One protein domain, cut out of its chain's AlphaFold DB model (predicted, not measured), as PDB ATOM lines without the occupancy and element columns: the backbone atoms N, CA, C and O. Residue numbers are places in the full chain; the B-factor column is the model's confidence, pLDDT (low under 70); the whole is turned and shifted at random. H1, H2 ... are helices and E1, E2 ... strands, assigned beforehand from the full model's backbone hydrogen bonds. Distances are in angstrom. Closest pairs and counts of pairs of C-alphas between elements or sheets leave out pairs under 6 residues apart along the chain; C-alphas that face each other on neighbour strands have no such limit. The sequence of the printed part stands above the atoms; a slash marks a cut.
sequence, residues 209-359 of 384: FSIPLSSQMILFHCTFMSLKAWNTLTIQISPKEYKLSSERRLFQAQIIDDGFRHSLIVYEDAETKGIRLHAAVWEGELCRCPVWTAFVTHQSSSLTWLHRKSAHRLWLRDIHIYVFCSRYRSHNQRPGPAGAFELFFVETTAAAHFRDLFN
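Overview. This is residues 209 to 359 of the 384 residues of an uncharacterized protein of Verticillium dahliae (strain VdLs.17 / ATCC MYA-4575 / FGSC 10137) (UniProt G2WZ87). A strongly twisted sheet of eight strands has a long helix, H1, packed along one face and a shorter helix, H5, on the opposite face. The longer strands E1 to E4 form one part of the sheet, with E7 beside E4, and the shorter E5, E6 and E8 form the other part, which meets the first at a point between E8 and E1. The printed part has 151 residues, with named elements in the order H1 H2 E1 E2 E3 E4 H3 E5 E6 E7 H4 E8 H5, of mixed class. The sheet's order is E5 E6 E8 E1 E2 E3 E4 E7, its neighbours antiparallel except that E8 and E1 meet only at a point. The whole is compact, with a radius of gyration of the C-alphas of 15.2 A and spans of 45 by 35 by 28 A.

Along the chain. H1, residues 213 to 229, begins at C-alpha (-16.080, 17.459, 14.837) and is 24.2 A long. H2 is residues 239 to 242. E1, residues 247 to 257, is 24.0 A long and bends by 73 degrees at residue 250. E2, residues 260 to 269, is 27.8 A long; E3, residues 275 to 281, 20.2 A; E4, residues 290 to 296, 16.9 A. Then come H3, residues 298 to 301, E5, 306 to 308, E6, 313 to 316, E7, 321 to 323, H4, 330 to 333, and E8, 341 to 345. H5, residues 348 to 357, is 14.5 A long and ends at C-alpha (-6.304, -4.884, 7.226).

Arrangement. E1 to E4 form a meander, each strand the antiparallel neighbour of the one before: N 253 and O 264 are 2.9 A apart, N 265 and O 278 2.8 A, N 277 and O 294 2.8 A. E7 is an edge strand beside E4, with N 322 and O 293 at 2.8 A. The hairpin E5 and E6 has N 307 and O 315 at 2.9 A, and E6 and E8 have N 316 and O 341 at 2.8 A. C-alphas 345 and 255, of E8 and E1, face each other at 4.3 A. H1 is on the sheet at a height of 9.5 A, over E3 and E4, and runs along the strands, at 2 degrees to E4 on the local plane; its closest C-alphas to E4 are Ser 226 and Pro 290, 5.9 A. H5, on the opposite face at a height of 6.2 A, is over none of the strands, but only just: 2 of its 10 C-alphas fall on E8. Its closest C-alphas to E1 are Ala 350 and Ala 253, 6.2 A. H2 is close to H1 but not clearly touching, Tyr 242 and Met 225 having C-alphas 7.0 A apart. H4 only grazes the sheet; H2 is not on it, and H3 only just not, with 4 pairs of C-alphas within 10 A. In H1 and H5 every O i to N i+4 pair is within hydrogen-bond range; H2, H3 and H4 are too short for such a pair.

Size, cuts and confidence. The C-alphas farthest apart, of Leu 233 and Leu 303, are 47.0 A apart. The printed part has no cut and no long link. Its mean pLDDT is 80.4; residues under 70 include 209 to 214 and 326 to 339.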
ATOM      1  N   PHE A 209     -18.994  20.201   7.231       44.75
ATOM      2  CA  PHE A 209     -19.748  20.391   8.479       44.75
ATOM      3  C   PHE A 209     -20.720  19.245   8.810       44.75
ATOM      4  O   PHE A 209     -21.238  19.182   9.924       44.75
ATOM      5  N   SER A 210     -20.940  18.316   7.876       48.22
ATOM      6  CA  SER A 210     -21.764  17.115   8.075       48.22
ATOM      7  C   SER A 210     -21.008  15.939   8.722       48.22
ATOM      8  O   SER A 210     -21.616  14.917   9.040       48.22
ATOM      9  N   ILE A 211     -19.690  16.060   8.914       60.12
ATOM     10  CA  ILE A 211     -18.802  15.023   9.470       60.12
ATOM     11  C   ILE A 211     -18.586  15.297  10.972       60.12
ATOM     12  O   ILE A 211     -18.619  16.467  11.367       60.12
ATOM     13  N   PRO A 212     -18.336  14.282  11.830       65.31
ATOM     14  CA  PRO A 212     -17.950  14.502  13.225       65.31
ATOM     15  C   PRO A 212     -16.872  15.579  13.426       65.31
ATOM     16  O   PRO A 212     -15.941  15.702  12.631       65.31
ATOM     17  N   LEU A 213     -16.976  16.334  14.527       68.62
ATOM     18  CA  LEU A 213     -16.080  17.459  14.837       68.62
ATOM     19  C   LEU A 213     -14.593  17.055  14.845       68.62
ATOM     20  O   LEU A 213     -13.746  17.826  14.404       68.62
ATOM     21  N   SER A 214     -14.275  15.832  15.279       68.81
ATOM     22  CA  SER A 214     -12.914  15.280  15.232       68.81
ATOM     23  C   SER A 214     -12.363  15.222  13.804       68.81
ATOM     24  O   SER A 214     -11.262  15.703  13.542       68.81
ATOM     25  N   SER A 215     -13.150  14.724  12.853       76.75
ATOM     26  CA  SER A 215     -12.789  14.703  11.435       76.75
ATOM     27  C   SER A 215     -12.637  16.110  10.855       76.75
ATOM     28  O   SER A 215     -11.731  16.338  10.058       76.75
ATOM     29  N   GLN A 216     -13.463  17.073  11.279       79.06
ATOM     30  CA  GLN A 216     -13.330  18.469  10.842       79.06
ATOM     31  C   GLN A 216     -11.986  19.067  11.271       79.06
ATOM     32  O   GLN A 216     -11.296  19.673  10.455       79.06
ATOM     33  N   MET A 217     -11.571  18.845  12.522       83.00
ATOM     34  CA  MET A 217     -10.277  19.323  13.023       83.00
ATOM     35  C   MET A 217      -9.096  18.710  12.263       83.00
ATOM     36  O   MET A 217      -8.130  19.410  11.966       83.00
ATOM     37  N   ILE A 218      -9.199  17.435  11.877       85.50
ATOM     38  CA  ILE A 218      -8.202  16.773  11.023       85.50
ATOM     39  C   ILE A 218      -8.153  17.433   9.637       85.50
ATOM     40  O   ILE A 218      -7.065  17.702   9.130       85.50
ATOM     41  N   LEU A 219      -9.302  17.753   9.032       86.81
ATOM     42  CA  LEU A 219      -9.350  18.445   7.738       86.81
ATOM     43  C   LEU A 219      -8.762  19.857   7.808       86.81
ATOM     44  O   LEU A 219      -8.015  20.246   6.907       86.81
ATOM     45  N   PHE A 220      -9.045  20.607   8.878       86.31
ATOM     46  CA  PHE A 220      -8.421  21.908   9.130       86.31
ATOM     47  C   PHE A 220      -6.908  21.782   9.265       86.31
ATOM     48  O   PHE A 220      -6.175  22.534   8.626       86.31
ATOM     49  N   HIS A 221      -6.441  20.805  10.042       88.00
ATOM     50  CA  HIS A 221      -5.022  20.530  10.200       88.00
ATOM     51  C   HIS A 221      -4.361  20.197   8.857       88.00
ATOM     52  O   HIS A 221      -3.398  20.858   8.479       88.00
ATOM     53  N   CYS A 222      -4.899  19.243   8.091       87.75
ATOM     54  CA  CYS A 222      -4.351  18.887   6.782       87.75
ATOM     55  C   CYS A 222      -4.340  20.082   5.820       87.75
ATOM     56  O   CYS A 222      -3.337  20.313   5.153       87.75
ATOM     57  N   THR A 223      -5.405  20.886   5.801       86.81
ATOM     58  CA  THR A 223      -5.477  22.092   4.964       86.81
ATOM     59  C   THR A 223      -4.403  23.101   5.359       86.81
ATOM     60  O   THR A 223      -3.696  23.616   4.498       86.81
ATOM     61  N   PHE A 224      -4.243  23.360   6.659       86.56
ATOM     62  CA  PHE A 224      -3.222  24.272   7.163       86.56
ATOM     63  C   PHE A 224      -1.814  23.775   6.836       86.56
ATOM     64  O   PHE A 224      -0.988  24.559   6.380       86.56
ATOM     65  N   MET A 225      -1.551  22.476   6.996       86.44
ATOM     66  CA  MET A 225      -0.257  21.881   6.663       86.44
ATOM     67  C   MET A 225       0.047  21.964   5.170       86.44
ATOM     68  O   MET A 225       1.170  22.310   4.810       86.44
ATOM     69  N   SER A 226      -0.940  21.724   4.301       85.44
ATOM     70  CA  SER A 226      -0.777  21.927   2.861       85.44
ATOM     71  C   SER A 226      -0.500  23.401   2.550       85.44
ATOM     72  O   SER A 226       0.510  23.712   1.931       85.44
ATOM     73  N   LEU A 227      -1.303  24.345   3.048       84.19
ATOM     74  CA  LEU A 227      -1.068  25.777   2.812       84.19
ATOM     75  C   LEU A 227       0.300  26.242   3.325       84.19
ATOM     76  O   LEU A 227       0.987  27.002   2.646       84.19
ATOM     77  N   LYS A 228       0.712  25.766   4.503       84.88
ATOM     78  CA  LYS A 228       2.006  26.093   5.104       84.88
ATOM     79  C   LYS A 228       3.161  25.525   4.277       84.88
ATOM     80  O   LYS A 228       4.125  26.249   4.054       84.88
ATOM     81  N   ALA A 229       3.055  24.283   3.798       79.62
ATOM     82  CA  ALA A 229       4.081  23.630   2.979       79.62
ATOM     83  C   ALA A 229       4.221  24.245   1.578       79.62
ATOM     84  O   ALA A 229       5.312  24.254   1.023       79.62
ATOM     85  N   TRP A 230       3.136  24.787   1.022       75.25
ATOM     86  CA  TRP A 230       3.132  25.447  -0.289       75.25
ATOM     87  C   TRP A 230       3.429  26.956  -0.229       75.25
ATOM     88  O   TRP A 230       3.490  27.611  -1.270       75.25
ATOM     89  N   ASN A 231       3.606  27.531   0.964       78.12
ATOM     90  CA  ASN A 231       3.928  28.944   1.126       78.12
ATOM     91  C   ASN A 231       5.439  29.172   0.982       78.12
ATOM     92  O   ASN A 231       6.225  28.672   1.781       78.12
ATOM     93  N   THR A 232       5.834  29.999   0.011       74.44
ATOM     94  CA  THR A 232       7.236  30.358  -0.267       74.44
ATOM     95  C   THR A 232       7.924  31.098   0.881       74.44
ATOM     96  O   THR A 232       9.149  31.160   0.921       74.44
ATOM     97  N   LEU A 233       7.150  31.659   1.817       77.19
ATOM     98  CA  LEU A 233       7.655  32.315   3.024       77.19
ATOM     99  C   LEU A 233       7.885  31.336   4.187       77.19
ATOM    100  O   LEU A 233       8.439  31.729   5.216       77.19
ATOM    101  N   THR A 234       7.459  30.078   4.063       76.19
ATOM    102  CA  THR A 234       7.724  29.051   5.071       76.19
ATOM    103  C   THR A 234       9.125  28.490   4.862       76.19
ATOM    104  O   THR A 234       9.370  27.738   3.929       76.19
ATOM    105  N   ILE A 235      10.042  28.831   5.767       68.44
ATOM    106  CA  ILE A 235      11.446  28.399   5.687       68.44
ATOM    107  C   ILE A 235      11.612  26.943   6.147       68.44
ATOM    108  O   ILE A 235      12.386  26.191   5.567       68.44
ATOM    109  N   GLN A 236      10.888  26.532   7.194       73.38
ATOM    110  CA  GLN A 236      10.956  25.174   7.729       73.38
ATOM    111  C   GLN A 236       9.651  24.808   8.440       73.38
ATOM    112  O   GLN A 236       9.048  25.631   9.134       73.38
ATOM    113  N   ILE A 237       9.226  23.554   8.292       77.94
ATOM    114  CA  ILE A 237       8.118  22.964   9.046       77.94
ATOM    115  C   ILE A 237       8.692  21.850   9.908       77.94
ATOM    116  O   ILE A 237       9.388  20.968   9.405       77.94
ATOM    117  N   SER A 238       8.420  21.880  11.212       80.06
ATOM    118  CA  SER A 238       8.917  20.832  12.099       80.06
ATOM    119  C   SER A 238       8.248  19.488  11.769       80.06
ATOM    120  O   SER A 238       7.024  19.439  11.634       80.06
ATOM    121  N   PRO A 239       8.994  18.365  11.726       77.81
ATOM    122  CA  PRO A 239       8.442  17.014  11.581       77.81
ATOM    123  C   PRO A 239       7.271  16.687  12.513       77.81
ATOM    124  O   PRO A 239       6.398  15.889  12.171       77.81
ATOM    125  N   LYS A 240       7.251  17.298  13.703       80.81
ATOM    126  CA  LYS A 240       6.196  17.109  14.705       80.81
ATOM    127  C   LYS A 240       4.878  17.759  14.295       80.81
ATOM    128  O   LYS A 240       3.832  17.271  14.694       80.81
ATOM    129  N   GLU A 241       4.918  18.816  13.486       82.00
ATOM    130  CA  GLU A 241       3.719  19.514  13.019       82.00
ATOM    131  C   GLU A 241       2.934  18.705  11.987       82.00
ATOM    132  O   GLU A 241       1.744  18.925  11.840       82.00
ATOM    133  N   TYR A 242       3.558  17.740  11.305       78.81
ATOM    134  CA  TYR A 242       2.855  16.825  10.395       78.81
ATOM    135  C   TYR A 242       2.131  15.682  11.118       78.81
ATOM    136  O   TYR A 242       1.399  14.917  10.487       78.81
ATOM    137  N   LYS A 243       2.375  15.511  12.424       80.44
ATOM    138  CA  LYS A 243       1.870  14.384  13.211       80.44
ATOM    139  C   LYS A 243       0.753  14.853  14.137       80.44
ATOM    140  O   LYS A 243       0.936  15.767  14.936       80.44
ATOM    141  N   LEU A 244      -0.378  14.158  14.084       83.62
ATOM    142  CA  LEU A 244      -1.436  14.279  15.082       83.62
ATOM    143  C   LEU A 244      -1.116  13.344  16.256       83.62
ATOM    144  O   LEU A 244      -0.839  12.163  16.063       83.62
ATOM    145  N   SER A 245      -1.114  13.876  17.478       75.19
ATOM    146  CA  SER A 245      -0.579  13.190  18.666       75.19
ATOM    147  C   SER A 245      -1.361  11.948  19.107       75.19
ATOM    148  O   SER A 245      -0.804  11.121  19.823       75.19
ATOM    149  N   SER A 246      -2.629  11.810  18.712       80.00
ATOM    150  CA  SER A 246      -3.491  10.678  19.084       80.00
ATOM    151  C   SER A 246      -3.578   9.586  18.014       80.00
ATOM    152  O   SER A 246      -4.304   8.614  18.207       80.00
ATOM    153  N   GLU A 247      -2.844   9.697  16.902       86.12
ATOM    154  CA  GLU A 247      -2.965   8.759  15.785       86.12
ATOM    155  C   GLU A 247      -1.830   7.735  15.736       86.12
ATOM    156  O   GLU A 247      -0.640   8.062  15.747       86.12
ATOM    157  N   ARG A 248      -2.205   6.463  15.597       89.06
ATOM    158  CA  ARG A 248      -1.286   5.356  15.345       89.06
ATOM    159  C   ARG A 248      -1.335   4.962  13.875       89.06
ATOM    160  O   ARG A 248      -2.398   4.702  13.322       89.06
ATOM    161  N   ARG A 249      -0.169   4.845  13.246       91.88
ATOM    162  CA  ARG A 249      -0.028   4.309  11.886       91.88
ATOM    163  C   ARG A 249      -0.196   2.787  11.898       91.88
ATOM    164  O   ARG A 249       0.583   2.093  12.545       91.88
ATOM    165  N   LEU A 250      -1.192   2.284  11.173       91.12
ATOM    166  CA  LEU A 250      -1.472   0.851  11.014       91.12
ATOM    167  C   LEU A 250      -0.838   0.255   9.756       91.12
ATOM    168  O   LEU A 250      -0.530  -0.933   9.717       91.12
ATOM    169  N   PHE A 251      -0.675   1.068   8.714       94.25
ATOM    170  CA  PHE A 251      -0.195   0.629   7.408       94.25
ATOM    171  C   PHE A 251       0.438   1.798   6.654       94.25
ATOM    172  O   PHE A 251       0.002   2.940   6.814       94.25
ATOM    173  N   GLN A 252       1.433   1.505   5.818       93.88
ATOM    174  CA  GLN A 252       2.001   2.444   4.859       93.88
ATOM    175  C   GLN A 252       2.489   1.700   3.614       93.88
ATOM    176  O   GLN A 252       3.110   0.647   3.738       93.88
ATOM    177  N   ALA A 253       2.217   2.241   2.428       93.88
ATOM    178  CA  ALA A 253       2.719   1.707   1.165       93.88
ATOM    179  C   ALA A 253       2.740   2.768   0.062       93.88
ATOM    180  O   ALA A 253       2.079   3.801   0.162       93.88
ATOM    181  N   GLN A 254       3.457   2.482  -1.023       93.81
ATOM    182  CA  GLN A 254       3.460   3.331  -2.209       93.81
ATOM    183  C   GLN A 254       2.264   3.038  -3.117       93.81
ATOM    184  O   GLN A 254       1.985   1.883  -3.463       93.81
ATOM    185  N   ILE A 255       1.606   4.107  -3.555       92.38
ATOM    186  CA  ILE A 255       0.567   4.074  -4.583       92.38
ATOM    187  C   ILE A 255       0.939   4.988  -5.750       92.38
ATOM    188  O   ILE A 255       1.714   5.932  -5.597       92.38
ATOM    189  N   ILE A 256       0.370   4.700  -6.913       88.12
ATOM    190  CA  ILE A 256       0.390   5.579  -8.077       88.12
ATOM    191  C   ILE A 256      -0.990   6.225  -8.171       88.12
ATOM    192  O   ILE A 256      -1.986   5.523  -8.339       88.12
ATOM    193  N   ASP A 257      -1.039   7.548  -8.067       81.62
ATOM    194  CA  ASP A 257      -2.265   8.341  -8.172       81.62
ATOM    195  C   ASP A 257      -1.994   9.566  -9.057       81.62
ATOM    196  O   ASP A 257      -0.948  10.199  -8.946       81.62
ATOM    197  N   ASP A 258      -2.881   9.828 -10.016       75.12
ATOM    198  CA  ASP A 258      -2.725  10.854 -11.067       75.12
ATOM    199  C   ASP A 258      -1.348  10.863 -11.782       75.12
ATOM    200  O   ASP A 258      -0.810  11.903 -12.156       75.12
ATOM    201  N   GLY A 259      -0.736   9.682 -11.943       76.94
ATOM    202  CA  GLY A 259       0.580   9.521 -12.576       76.94
ATOM    203  C   GLY A 259       1.783   9.825 -11.677       76.94
ATOM    204  O   GLY A 259       2.919   9.664 -12.123       76.94
ATOM    205  N   PHE A 260       1.564  10.194 -10.414       81.75
ATOM    206  CA  PHE A 260       2.614  10.459  -9.433       81.75
ATOM    207  C   PHE A 260       2.673   9.366  -8.362       81.75
ATOM    208  O   PHE A 260       1.688   8.684  -8.074       81.75
ATOM    209  N   ARG A 261       3.857   9.186  -7.765       86.50
ATOM    210  CA  ARG A 261       4.034   8.300  -6.610       86.50
ATOM    211  C   ARG A 261       3.638   9.027  -5.332       86.50
ATOM    212  O   ARG A 261       4.115  10.129  -5.056       86.50
ATOM    213  N   HIS A 262       2.814   8.365  -4.534       89.38
ATOM    214  CA  HIS A 262       2.361   8.853  -3.241       89.38
ATOM    215  C   HIS A 262       2.592   7.811  -2.154       89.38
ATOM    216  O   HIS A 262       2.532   6.605  -2.398       89.38
ATOM    217  N   SER A 263       2.814   8.293  -0.934       92.06
ATOM    218  CA  SER A 263       2.794   7.466   0.267       92.06
ATOM    219  C   SER A 263       1.360   7.389   0.784       92.06
ATOM    220  O   SER A 263       0.812   8.397   1.230       92.06
ATOM    221  N   LEU A 264       0.738   6.211   0.705       94.06
ATOM    222  CA  LEU A 264      -0.557   5.929   1.319       94.06
ATOM    223  C   LEU A 264      -0.339   5.418   2.739       94.06
ATOM    224  O   LEU A 264       0.347   4.418   2.936       94.06
ATOM    225  N   ILE A 265      -0.975   6.058   3.712       93.94
ATOM    226  CA  ILE A 265      -0.881   5.741   5.134       93.94
ATOM    227  C   ILE A 265      -2.287   5.502   5.690       93.94
ATOM    228  O   ILE A 265      -3.221   6.244   5.377       93.94
ATOM    229  N   VAL A 266      -2.438   4.475   6.528       94.94
ATOM    230  CA  VAL A 266      -3.656   4.239   7.318       94.94
ATOM    231  C   VAL A 266      -3.374   4.607   8.764       94.94
ATOM    232  O   VAL A 266      -2.494   4.016   9.393       94.94
ATOM    233  N   TYR A 267      -4.131   5.566   9.282       93.06
ATOM    234  CA  TYR A 267      -4.087   5.979  10.679       93.06
ATOM    235  C   TYR A 267      -5.323   5.484  11.423       93.06
ATOM    236  O   TYR A 267      -6.418   5.448  10.864       93.06
ATOM    237  N   GLU A 268      -5.133   5.136  12.688       89.75
ATOM    238  CA  GLU A 268      -6.186   4.854  13.658       89.75
ATOM    239  C   GLU A 268      -6.040   5.810  14.838       89.75
ATOM    240  O   GLU A 268      -4.964   5.915  15.431       89.75
ATOM    241  N   ASP A 269      -7.123   6.493  15.187       86.31
ATOM    242  CA  ASP A 269      -7.177   7.322  16.384       86.31
ATOM    243  C   ASP A 269      -7.246   6.446  17.647       86.31
ATOM    244  O   ASP A 269      -8.052   5.517  17.758       86.31
ATOM    245  N   ALA A 270      -6.377   6.732  18.615       81.56
ATOM    246  CA  ALA A 270      -6.191   5.901  19.797       81.56
ATOM    247  C   ALA A 270      -7.440   5.843  20.691       81.56
ATOM    248  O   ALA A 270      -7.699   4.788  21.285       81.56
ATOM    249  N   GLU A 271      -8.199   6.940  20.764       79.06
ATOM    250  CA  GLU A 271      -9.359   7.106  21.642       79.06
ATOM    251  C   GLU A 271     -10.647   6.603  20.981       79.06
ATOM    252  O   GLU A 271     -11.329   5.728  21.513       79.06
ATOM    253  N   THR A 272     -10.956   7.102  19.785       77.75
ATOM    254  CA  THR A 272     -12.213   6.824  19.073       77.75
ATOM    255  C   THR A 272     -12.178   5.556  18.230       77.75
ATOM    256  O   THR A 272     -13.230   5.095  17.787       77.75
ATOM    257  N   LYS A 273     -10.984   5.003  17.970       82.00
ATOM    258  CA  LYS A 273     -10.752   3.925  16.989       82.00
ATOM    259  C   LYS A 273     -11.168   4.290  15.562       82.00
ATOM    260  O   LYS A 273     -11.310   3.413  14.714       82.00
ATOM    261  N   GLY A 274     -11.360   5.580  15.283       81.88
ATOM    262  CA  GLY A 274     -11.641   6.065  13.939       81.88
ATOM    263  C   GLY A 274     -10.459   5.792  13.012       81.88
ATOM    264  O   GLY A 274      -9.312   6.013  13.393       81.88
ATOM    265  N   ILE A 275     -10.736   5.326  11.793       88.50
ATOM    266  CA  ILE A 275      -9.707   5.034  10.792       88.50
ATOM    267  C   ILE A 275      -9.741   6.106   9.702       88.50
ATOM    268  O   ILE A 275     -10.802   6.418   9.154       88.50
ATOM    269  N   ARG A 276      -8.572   6.638   9.333       91.94
ATOM    270  CA  ARG A 276      -8.425   7.502   8.156       91.94
ATOM    271  C   ARG A 276      -7.351   7.000   7.205       91.94
ATOM    272  O   ARG A 276      -6.306   6.496   7.614       91.94
ATOM    273  N   LEU A 277      -7.607   7.202   5.921       93.50
ATOM    274  CA  LEU A 277      -6.633   7.075   4.849       93.50
ATOM    275  C   LEU A 277      -5.999   8.440   4.595       93.50
ATOM    276  O   LEU A 277      -6.670   9.478   4.617       93.50
ATOM    277  N   HIS A 278      -4.704   8.444   4.332       92.69
ATOM    278  CA  HIS A 278      -3.939   9.654   4.095       92.69
ATOM    279  C   HIS A 278      -2.939   9.422   2.975       92.69
ATOM    280  O   HIS A 278      -2.154   8.482   3.053       92.69
ATOM    281  N   ALA A 279      -2.952  10.284   1.965       91.12
ATOM    282  CA  ALA A 279      -1.946  10.283   0.919       91.12
ATOM    283  C   ALA A 279      -1.072  11.528   1.029       91.12
ATOM    284  O   ALA A 279      -1.579  12.654   1.075       91.12
ATOM    285  N   ALA A 280       0.237  11.309   1.027       88.75
ATOM    286  CA  ALA A 280       1.255  12.347   0.965       88.75
ATOM    287  C   ALA A 280       2.140  12.152  -0.273       88.75
ATOM    288  O   ALA A 280       2.148  11.083  -0.892       88.75
ATOM    289  N   VAL A 281       2.872  13.191  -0.669       82.69
ATOM    290  CA  VAL A 281       3.879  13.078  -1.737       82.69
ATOM    291  C   VAL A 281       4.939  12.051  -1.314       82.69
ATOM    292  O   VAL A 281       5.261  11.954  -0.139       82.69
ATOM    293  N   TRP A 282       5.438  11.229  -2.238       79.69
ATOM    294  CA  TRP A 282       6.440  10.212  -1.898       79.69
ATOM    295  C   TRP A 282       7.854  10.796  -1.729       79.69
ATOM    296  O   TRP A 282       8.534  10.474  -0.764       79.69
ATOM    297  N   GLU A 283       8.279  11.685  -2.631       69.31
ATOM    298  CA  GLU A 283       9.654  12.203  -2.696       69.31
ATOM    299  C   GLU A 283       9.700  13.739  -2.757       69.31
ATOM    300  O   GLU A 283       8.786  14.389  -3.270       69.31
ATOM    301  N   GLY A 284      10.800  14.308  -2.256       67.56
ATOM    302  CA  GLY A 284      11.089  15.745  -2.269       67.56
ATOM    303  C   GLY A 284      10.667  16.483  -0.994       67.56
ATOM    304  O   GLY A 284      10.153  15.892  -0.048       67.56
ATOM    305  N   GLU A 285      10.848  17.805  -0.987       64.75
ATOM    306  CA  GLU A 285      10.595  18.689   0.172       64.75
ATOM    307  C   GLU A 285       9.143  18.645   0.690       64.75
ATOM    308  O   GLU A 285       8.848  19.065   1.806       64.75
ATOM    309  N   LEU A 286       8.223  18.091  -0.107       70.00
ATOM    310  CA  LEU A 286       6.802  17.978   0.201       70.00
ATOM    311  C   LEU A 286       6.374  16.569   0.633       70.00
ATOM    312  O   LEU A 286       5.173  16.328   0.733       70.00
ATOM    313  N   CYS A 287       7.292  15.638   0.918       69.94
ATOM    314  CA  CYS A 287       6.960  14.222   1.155       69.94
ATOM    315  C   CYS A 287       6.082  13.921   2.390       69.94
ATOM    316  O   CYS A 287       5.672  12.789   2.642       69.94
ATOM    317  N   ARG A 288       5.751  14.952   3.171       72.31
ATOM    318  CA  ARG A 288       4.830  14.896   4.321       72.31
ATOM    319  C   ARG A 288       3.601  15.788   4.135       72.31
ATOM    320  O   ARG A 288       2.714  15.813   4.983       72.31
ATOM    321  N   CYS A 289       3.543  16.523   3.027       81.44
ATOM    322  CA  CYS A 289       2.421  17.376   2.679       81.44
ATOM    323  C   CYS A 289       1.205  16.509   2.316       81.44
ATOM    324  O   CYS A 289       1.310  15.666   1.417       81.44
ATOM    325  N   PRO A 290       0.038  16.743   2.943       87.06
ATOM    326  CA  PRO A 290      -1.203  16.095   2.549       87.06
ATOM    327  C   PRO A 290      -1.531  16.409   1.089       87.06
ATOM    328  O   PRO A 290      -1.596  17.578   0.700       87.06
ATOM    329  N   VAL A 291      -1.782  15.367   0.300       86.62
ATOM    330  CA  VAL A 291      -2.387  15.477  -1.035       86.62
ATOM    331  C   VAL A 291      -3.892  15.294  -0.907       86.62
ATOM    332  O   VAL A 291      -4.668  16.142  -1.354       86.62
ATOM    333  N   TRP A 292      -4.299  14.224  -0.224       88.50
ATOM    334  CA  TRP A 292      -5.688  13.976   0.128       88.50
ATOM    335  C   TRP A 292      -5.822  13.137   1.404       88.50
ATOM    336  O   TRP A 292      -4.891  12.454   1.838       88.50
ATOM    337  N   THR A 293      -6.996  13.184   2.028       90.88
ATOM    338  CA  THR A 293      -7.358  12.304   3.146       90.88
ATOM    339  C   THR A 293      -8.797  11.818   3.011       90.88
ATOM    340  O   THR A 293      -9.615  12.455   2.356       90.88
ATOM    341  N   ALA A 294      -9.110  10.678   3.616       88.75
ATOM    342  CA  ALA A 294     -10.446  10.103   3.607       88.75
ATOM    343  C   ALA A 294     -10.738   9.414   4.935       88.75
ATOM    344  O   ALA A 294      -9.851   8.791   5.514       88.75
ATOM    345  N   PHE A 295     -11.980   9.485   5.401       86.38
ATOM    346  CA  PHE A 295     -12.399   8.816   6.630       86.38
ATOM    347  C   PHE A 295     -13.111   7.511   6.298       86.38
ATOM    348  O   PHE A 295     -14.024   7.480   5.469       86.38
ATOM    349  N   VAL A 296     -12.696   6.432   6.955       84.38
ATOM    350  CA  VAL A 296     -13.385   5.146   6.882       84.38
ATOM    351  C   VAL A 296     -14.497   5.171   7.925       84.38
ATOM    352  O   VAL A 296     -14.230   5.347   9.112       84.38
ATOM    353  N   THR A 297     -15.751   5.043   7.491       78.12
ATOM    354  CA  THR A 297     -16.910   4.997   8.399       78.12
ATOM    355  C   THR A 297     -17.596   3.631   8.302       78.12
ATOM    356  O   THR A 297     -16.991   2.655   7.863       78.12
ATOM    357  N   HIS A 298     -18.866   3.537   8.695       70.88
ATOM    358  CA  HIS A 298     -19.647   2.299   8.707       70.88
ATOM    359  C   HIS A 298     -19.678   1.518   7.378       70.88
ATOM    360  O   HIS A 298     -19.957   0.318   7.397       70.88
ATOM    361  N   GLN A 299     -19.384   2.150   6.233       69.50
ATOM    362  CA  GLN A 299     -19.380   1.478   4.935       69.50
ATOM    363  C   GLN A 299     -18.351   0.342   4.856       69.50
ATOM    364  O   GLN A 299     -18.599  -0.631   4.152       69.50
ATOM    365  N   SER A 300     -17.255   0.393   5.628       74.12
ATOM    366  CA  SER A 300     -16.235  -0.664   5.616       74.12
ATOM    367  C   SER A 300     -16.700  -2.006   6.166       74.12
ATOM    368  O   SER A 300     -16.066  -3.022   5.901       74.12
ATOM    369  N   SER A 301     -17.814  -2.035   6.899       71.81
ATOM    370  CA  SER A 301     -18.424  -3.279   7.373       71.81
ATOM    371  C   SER A 301     -19.057  -4.094   6.239       71.81
ATOM    372  O   SER A 301     -19.340  -5.278   6.415       71.81
ATOM    373  N   SER A 302     -19.295  -3.482   5.073       76.50
ATOM    374  CA  SER A 302     -19.817  -4.183   3.904       76.50
ATOM    375  C   SER A 302     -18.712  -4.946   3.173       76.50
ATOM    376  O   SER A 302     -17.704  -4.370   2.770       76.50
ATOM    377  N   LEU A 303     -18.952  -6.225   2.866       74.94
ATOM    378  CA  LEU A 303     -18.059  -7.033   2.020       74.94
ATOM    379  C   LEU A 303     -17.912  -6.479   0.593       74.94
ATOM    380  O   LEU A 303     -16.974  -6.833  -0.114       74.94
ATOM    381  N   THR A 304     -18.831  -5.614   0.156       78.56
ATOM    382  CA  THR A 304     -18.783  -4.973  -1.166       78.56
ATOM    383  C   THR A 304     -18.040  -3.638  -1.167       78.56
ATOM    384  O   THR A 304     -17.832  -3.071  -2.241       78.56
ATOM    385  N   TRP A 305     -17.631  -3.141   0.007       82.31
ATOM    386  CA  TRP A 305     -16.922  -1.870   0.147       82.31
ATOM    387  C   TRP A 305     -15.553  -1.901  -0.521       82.31
ATOM    388  O   TRP A 305     -15.224  -1.007  -1.301       82.31
ATOM    389  N   LEU A 306     -14.785  -2.955  -0.244       87.38
ATOM    390  CA  LEU A 306     -13.450  -3.160  -0.779       87.38
ATOM    391  C   LEU A 306     -13.458  -4.320  -1.777       87.38
ATOM    392  O   LEU A 306     -13.633  -5.477  -1.405       87.38
ATOM    393  N   HIS A 307     -13.207  -4.019  -3.048       86.69
ATOM    394  CA  HIS A 307     -13.186  -5.011  -4.117       86.69
ATOM    395  C   HIS A 307     -11.811  -5.080  -4.784       86.69
ATOM    396  O   HIS A 307     -11.260  -4.069  -5.220       86.69
ATOM    397  N   ARG A 308     -11.253  -6.286  -4.930       88.31
ATOM    398  CA  ARG A 308      -9.987  -6.477  -5.649       88.31
ATOM    399  C   ARG A 308     -10.241  -6.493  -7.155       88.31
ATOM    400  O   ARG A 308     -10.874  -7.412  -7.658       88.31
ATOM    401  N   LYS A 309      -9.725  -5.495  -7.876       86.62
ATOM    402  CA  LYS A 309      -9.798  -5.438  -9.347       86.62
ATOM    403  C   LYS A 309      -8.656  -6.218  -9.998       86.62
ATOM    404  O   LYS A 309      -8.867  -6.896 -10.995       86.62
ATOM    405  N   SER A 310      -7.443  -6.118  -9.451       90.19
ATOM    406  CA  SER A 310      -6.271  -6.856  -9.937       90.19
ATOM    407  C   SER A 310      -5.266  -7.124  -8.813       90.19
ATOM    408  O   SER A 310      -5.526  -6.835  -7.642       90.19
ATOM    409  N   ALA A 311      -4.098  -7.679  -9.151       90.44
ATOM    410  CA  ALA A 311      -3.034  -7.906  -8.179       90.44
ATOM    411  C   ALA A 311      -2.578  -6.613  -7.475       90.44
ATOM    412  O   ALA A 311      -2.298  -6.661  -6.282       90.44
ATOM    413  N   HIS A 312      -2.587  -5.491  -8.203       92.69
ATOM    414  CA  HIS A 312      -2.144  -4.170  -7.747       92.69
ATOM    415  C   HIS A 312      -3.285  -3.184  -7.461       92.69
ATOM    416  O   HIS A 312      -3.052  -2.151  -6.841       92.69
ATOM    417  N   ARG A 313      -4.501  -3.440  -7.962       90.44
ATOM    418  CA  ARG A 313      -5.597  -2.459  -7.941       90.44
ATOM    419  C   ARG A 313      -6.743  -2.889  -7.041       90.44
ATOM    420  O   ARG A 313      -7.285  -3.989  -7.201       90.44
ATOM    421  N   LEU A 314      -7.150  -1.984  -6.157       90.50
ATOM    422  CA  LEU A 314      -8.291  -2.134  -5.261       90.50
ATOM    423  C   LEU A 314      -9.315  -1.028  -5.522       90.50
ATOM    424  O   LEU A 314      -8.951   0.104  -5.817       90.50
ATOM    425  N   TRP A 315     -10.593  -1.360  -5.395       88.62
ATOM    426  CA  TRP A 315     -11.703  -0.418  -5.466       88.62
ATOM    427  C   TRP A 315     -12.331  -0.233  -4.094       88.62
ATOM    428  O   TRP A 315     -12.676  -1.214  -3.441       88.62
ATOM    429  N   LEU A 316     -12.508   1.026  -3.710       85.75
ATOM    430  CA  LEU A 316     -13.208   1.467  -2.513       85.75
ATOM    431  C   LEU A 316     -14.525   2.127  -2.924       85.75
ATOM    432  O   LEU A 316     -14.531   3.123  -3.648       85.75
ATOM    433  N   ARG A 317     -15.651   1.569  -2.484       81.69
ATOM    434  CA  ARG A 317     -16.980   2.156  -2.709       81.69
ATOM    435  C   ARG A 317     -17.335   3.137  -1.603       81.69
ATOM    436  O   ARG A 317     -16.832   3.021  -0.490       81.69
ATOM    437  N   ASP A 318     -18.200   4.098  -1.918       73.19
ATOM    438  CA  ASP A 318     -18.801   5.015  -0.941       73.19
ATOM    439  C   ASP A 318     -17.778   5.699  -0.018       73.19
ATOM    440  O   ASP A 318     -18.044   5.969   1.153       73.19
ATOM    441  N   ILE A 319     -16.570   5.953  -0.531       79.12
ATOM    442  CA  ILE A 319     -15.519   6.677   0.176       79.12
ATOM    443  C   ILE A 319     -15.438   8.101  -0.359       79.12
ATOM    444  O   ILE A 319     -15.427   8.330  -1.568       79.12
ATOM    445  N   HIS A 320     -15.386   9.064   0.557       78.00
ATOM    446  CA  HIS A 320     -15.240  10.468   0.212       78.00
ATOM    447  C   HIS A 320     -13.796  10.916   0.445       78.00
ATOM    448  O   HIS A 320     -13.265  10.755   1.546       78.00
ATOM    449  N   ILE A 321     -13.173  11.468  -0.598       82.94
ATOM    450  CA  ILE A 321     -11.785  11.932  -0.584       82.94
ATOM    451  C   ILE A 321     -11.763  13.460  -0.482       82.94
ATOM    452  O   ILE A 321     -12.260  14.151  -1.371       82.94
ATOM    453  N   TYR A 322     -11.132  13.984   0.566       83.00
ATOM    454  CA  TYR A 322     -10.863  15.408   0.744       83.00
ATOM    455  C   TYR A 322      -9.488  15.735   0.176       83.00
ATOM    456  O   TYR A 322      -8.486  15.171   0.610       83.00
ATOM    457  N   VAL A 323      -9.449  16.634  -0.800       83.81
ATOM    458  CA  VAL A 323      -8.255  16.955  -1.587       83.81
ATOM    459  C   VAL A 323      -7.732  18.333  -1.200       83.81
ATOM    460  O   VAL A 323      -8.508  19.280  -1.099       83.81
ATOM    461  N   PHE A 324      -6.414  18.457  -1.043       81.81
ATOM    462  CA  PHE A 324      -5.752  19.699  -0.619       81.81
ATOM    463  C   PHE A 324      -4.809  20.286  -1.680       81.81
ATOM    464  O   PHE A 324      -4.105  21.258  -1.422       81.81
ATOM    465  N   CYS A 325      -4.787  19.708  -2.884       70.69
ATOM    466  CA  CYS A 325      -3.948  20.143  -3.995       70.69
ATOM    467  C   CYS A 325      -4.807  20.562  -5.196       70.69
ATOM    468  O   CYS A 325      -5.624  19.783  -5.677       70.69
ATOM    469  N   SER A 326      -4.582  21.767  -5.731       64.25
ATOM    470  CA  SER A 326      -5.306  22.290  -6.905       64.25
ATOM    471  C   SER A 326      -4.978  21.558  -8.210       64.25
ATOM    472  O   SER A 326      -5.750  21.614  -9.166       64.25
ATOM    473  N   ARG A 327      -3.830  20.868  -8.265       61.00
ATOM    474  CA  ARG A 327      -3.412  20.066  -9.426       61.00
ATOM    475  C   ARG A 327      -4.081  18.692  -9.454       61.00
ATOM    476  O   ARG A 327      -4.077  18.063 -10.503       61.00
ATOM    477  N   TYR A 328      -4.667  18.265  -8.337       64.38
ATOM    478  CA  TYR A 328      -5.364  16.992  -8.222       64.38
ATOM    479  C   TYR A 328      -6.777  17.128  -8.803       64.38
ATOM    480  O   TYR A 328      -7.627  17.840  -8.261       64.38
ATOM    481  N   ARG A 329      -7.026  16.500  -9.956       56.78
ATOM    482  CA  ARG A 329      -8.274  16.693 -10.714       56.78
ATOM    483  C   ARG A 329      -9.381  15.753 -10.231       56.78
ATOM    484  O   ARG A 329      -9.232  14.535 -10.249       56.78
ATOM    485  N   SER A 330     -10.549  16.312  -9.920       48.84
ATOM    486  CA  SER A 330     -11.762  15.586  -9.500       48.84
ATOM    487  C   SER A 330     -12.276  14.556 -10.522       48.84
ATOM    488  O   SER A 330     -12.891  13.567 -10.138       48.84
ATOM    489  N   HIS A 331     -11.969  14.712 -11.815       48.19
ATOM    490  CA  HIS A 331     -12.264  13.714 -12.857       48.19
ATOM    491  C   HIS A 331     -11.566  12.358 -12.616       48.19
ATOM    492  O   HIS A 331     -12.143  11.313 -12.915       48.19
ATOM    493  N   ASN A 332     -10.381  12.350 -11.999       51.53
ATOM    494  CA  ASN A 332      -9.634  11.123 -11.702       51.53
ATOM    495  C   ASN A 332     -10.180  10.375 -10.474       51.53
ATOM    496  O   ASN A 332      -9.907   9.190 -10.305       51.53
ATOM    497  N   GLN A 333     -11.031  11.024  -9.668       54.66
ATOM    498  CA  GLN A 333     -11.756  10.374  -8.572       54.66
ATOM    499  C   GLN A 333     -12.842   9.410  -9.082       54.66
ATOM    500  O   GLN A 333     -13.378   8.631  -8.294       54.66
ATOM    501  N   ARG A 334     -13.193   9.459 -10.383       60.84
ATOM    502  CA  ARG A 334     -14.215   8.599 -11.003       60.84
ATOM    503  C   ARG A 334     -13.910   8.275 -12.475       60.84
ATOM    504  O   ARG A 334     -14.340   9.004 -13.367       60.84
ATOM    505  N   PRO A 335     -13.312   7.104 -12.748       50.88
ATOM    506  CA  PRO A 335     -13.522   6.447 -14.031       50.88
ATOM    507  C   PRO A 335     -13.734   4.941 -13.818       50.88
ATOM    508  O   PRO A 335     -12.855   4.109 -14.029       50.88
ATOM    509  N   GLY A 336     -14.931   4.576 -13.366       51.50
ATOM    510  CA  GLY A 336     -15.374   3.188 -13.303       51.50
ATOM    511  C   GLY A 336     -16.900   3.117 -13.370       51.50
ATOM    512  O   GLY A 336     -17.547   4.046 -12.881       51.50
ATOM    513  N   PRO A 337     -17.501   2.038 -13.914       45.59
ATOM    514  CA  PRO A 337     -18.951   1.932 -14.152       45.59
ATOM    515  C   PRO A 337     -19.855   2.095 -12.913       45.59
ATOM    516  O   PRO A 337     -21.070   2.117 -13.050       45.59
ATOM    517  N   ALA A 338     -19.279   2.182 -11.707       51.53
ATOM    518  CA  ALA A 338     -19.984   2.210 -10.425       51.53
ATOM    519  C   ALA A 338     -19.537   3.341  -9.469       51.53
ATOM    520  O   ALA A 338     -19.889   3.303  -8.295       51.53
ATOM    521  N   GLY A 339     -18.731   4.314  -9.920       61.41
ATOM    522  CA  GLY A 339     -18.321   5.454  -9.078       61.41
ATOM    523  C   GLY A 339     -17.377   5.123  -7.907       61.41
ATOM    524  O   GLY A 339     -17.284   5.910  -6.971       61.41
ATOM    525  N   ALA A 340     -16.691   3.975  -7.947       74.38
ATOM    526  CA  ALA A 340     -15.727   3.555  -6.925       74.38
ATOM    527  C   ALA A 340     -14.364   4.256  -7.081       74.38
ATOM    528  O   ALA A 340     -13.911   4.491  -8.202       74.38
ATOM    529  N   PHE A 341     -13.693   4.516  -5.957       81.94
ATOM    530  CA  PHE A 341     -12.343   5.075  -5.902       81.94
ATOM    531  C   PHE A 341     -11.294   3.970  -6.089       81.94
ATOM    532  O   PHE A 341     -11.347   2.942  -5.412       81.94
ATOM    533  N   GLU A 342     -10.352   4.151  -7.017       86.62
ATOM    534  CA  GLU A 342      -9.326   3.152  -7.335       86.62
ATOM    535  C   GLU A 342      -7.999   3.473  -6.641       86.62
ATOM    536  O   GLU A 342      -7.417   4.528  -6.853       86.62
ATOM    537  N   LEU A 343      -7.493   2.521  -5.857       89.94
ATOM    538  CA  LEU A 343      -6.131   2.529  -5.334       89.94
ATOM    539  C   LEU A 343      -5.250   1.636  -6.203       89.94
ATOM    540  O   LEU A 343      -5.534   0.442  -6.349       89.94
ATOM    541  N   PHE A 344      -4.165   2.190  -6.739       91.56
ATOM    542  CA  PHE A 344      -3.174   1.448  -7.512       91.56
ATOM    543  C   PHE A 344      -1.852   1.359  -6.742       91.56
ATOM    544  O   PHE A 344      -1.096   2.320  -6.667       91.56
ATOM    545  N   PHE A 345      -1.570   0.191  -6.173       93.94
ATOM    546  CA  PHE A 345      -0.349  -0.071  -5.417       93.94
ATOM    547  C   PHE A 345       0.823  -0.402  -6.336       93.94
ATOM    548  O   PHE A 345       0.683  -1.175  -7.288       93.94
ATOM    549  N   VAL A 346       2.004   0.113  -5.991       92.12
ATOM    550  CA  VAL A 346       3.255  -0.255  -6.671       92.12
ATOM    551  C   VAL A 346       3.561  -1.739  -6.444       92.12
ATOM    552  O   VAL A 346       3.861  -2.460  -7.392       92.12
ATOM    553  N   GLU A 347       3.387  -2.226  -5.215       93.31
ATOM    554  CA  GLU A 347       3.638  -3.621  -4.841       93.31
ATOM    555  C   GLU A 347       2.341  -4.427  -4.669       93.31
ATOM    556  O   GLU A 347       1.374  -3.980  -4.048       93.31
ATOM    557  N   THR A 348       2.319  -5.663  -5.179       92.25
ATOM    558  CA  THR A 348       1.164  -6.573  -5.046       92.25
ATOM    559  C   THR A 348       0.948  -7.055  -3.611       92.25
ATOM    560  O   THR A 348      -0.192  -7.260  -3.188       92.25
ATOM    561  N   THR A 349       2.033  -7.222  -2.857       92.69
ATOM    562  CA  THR A 349       2.048  -7.579  -1.430       92.69
ATOM    563  C   THR A 349       1.379  -6.493  -0.593       92.69
ATOM    564  O   THR A 349       0.512  -6.794   0.226       92.69
ATOM    565  N   ALA A 350       1.684  -5.223  -0.871       92.12
ATOM    566  CA  ALA A 350       1.050  -4.082  -0.221       92.12
ATOM    567  C   ALA A 350      -0.468  -4.043  -0.463       92.12
ATOM    568  O   ALA A 350      -1.232  -3.839   0.482       92.12
ATOM    569  N   ALA A 351      -0.920  -4.315  -1.693       91.88
ATOM    570  CA  ALA A 351      -2.349  -4.411  -2.000       91.88
ATOM    571  C   ALA A 351      -3.038  -5.553  -1.227       91.88
ATOM    572  O   ALA A 351      -4.163  -5.396  -0.749       91.88
ATOM    573  N   ALA A 352      -2.375  -6.706  -1.078       90.81
ATOM    574  CA  ALA A 352      -2.906  -7.817  -0.290       90.81
ATOM    575  C   ALA A 352      -3.029  -7.449   1.198       90.81
ATOM    576  O   ALA A 352      -4.097  -7.618   1.780       90.81
ATOM    577  N   HIS A 353      -1.987  -6.857   1.783       91.50
ATOM    578  CA  HIS A 353      -1.980  -6.451   3.192       91.50
ATOM    579  C   HIS A 353      -3.004  -5.360   3.500       91.50
ATOM    580  O   HIS A 353      -3.679  -5.430   4.525       91.50
ATOM    581  N   PHE A 354      -3.152  -4.373   2.609       93.12
ATOM    582  CA  PHE A 354      -4.184  -3.351   2.750       93.12
ATOM    583  C   PHE A 354      -5.574  -3.989   2.796       93.12
ATOM    584  O   PHE A 354      -6.397  -3.634   3.633       93.12
ATOM    585  N   ARG A 355      -5.835  -4.978   1.935       90.00
ATOM    586  CA  ARG A 355      -7.109  -5.699   1.947       90.00
ATOM    587  C   ARG A 355      -7.316  -6.500   3.225       90.00
ATOM    588  O   ARG A 355      -8.410  -6.479   3.782       90.00
ATOM    589  N   ASP A 356      -6.279  -7.173   3.700       89.19
ATOM    590  CA  ASP A 356      -6.361  -7.989   4.908       89.19
ATOM    591  C   ASP A 356      -6.517  -7.126   6.179       89.19
ATOM    592  O   ASP A 356      -7.104  -7.577   7.164       89.19
ATOM    593  N   LEU A 357      -6.066  -5.862   6.156       88.25
ATOM    594  CA  LEU A 357      -6.304  -4.884   7.226       88.25
ATOM    595  C   LEU A 357      -7.798  -4.613   7.447       88.25
ATOM    596  O   LEU A 357      -8.222  -4.491   8.592       88.25
ATOM    597  N   PHE A 358      -8.581  -4.562   6.370       85.75
ATOM    598  CA  PHE A 358     -10.015  -4.263   6.402       85.75
ATOM    599  C   PHE A 358     -10.908  -5.503   6.264       85.75
ATOM    600  O   PHE A 358     -12.109  -5.374   6.044       85.75
ATOM    601  N   ASN A 359     -10.348  -6.710   6.373       81.00
ATOM    602  CA  ASN A 359     -11.135  -7.933   6.289       81.00
ATOM    603  C   ASN A 359     -11.968  -8.124   7.577       81.00
ATOM    604  O   ASN A 359     -11.380  -8.354   8.637       81.00
TER     605      ASN A 359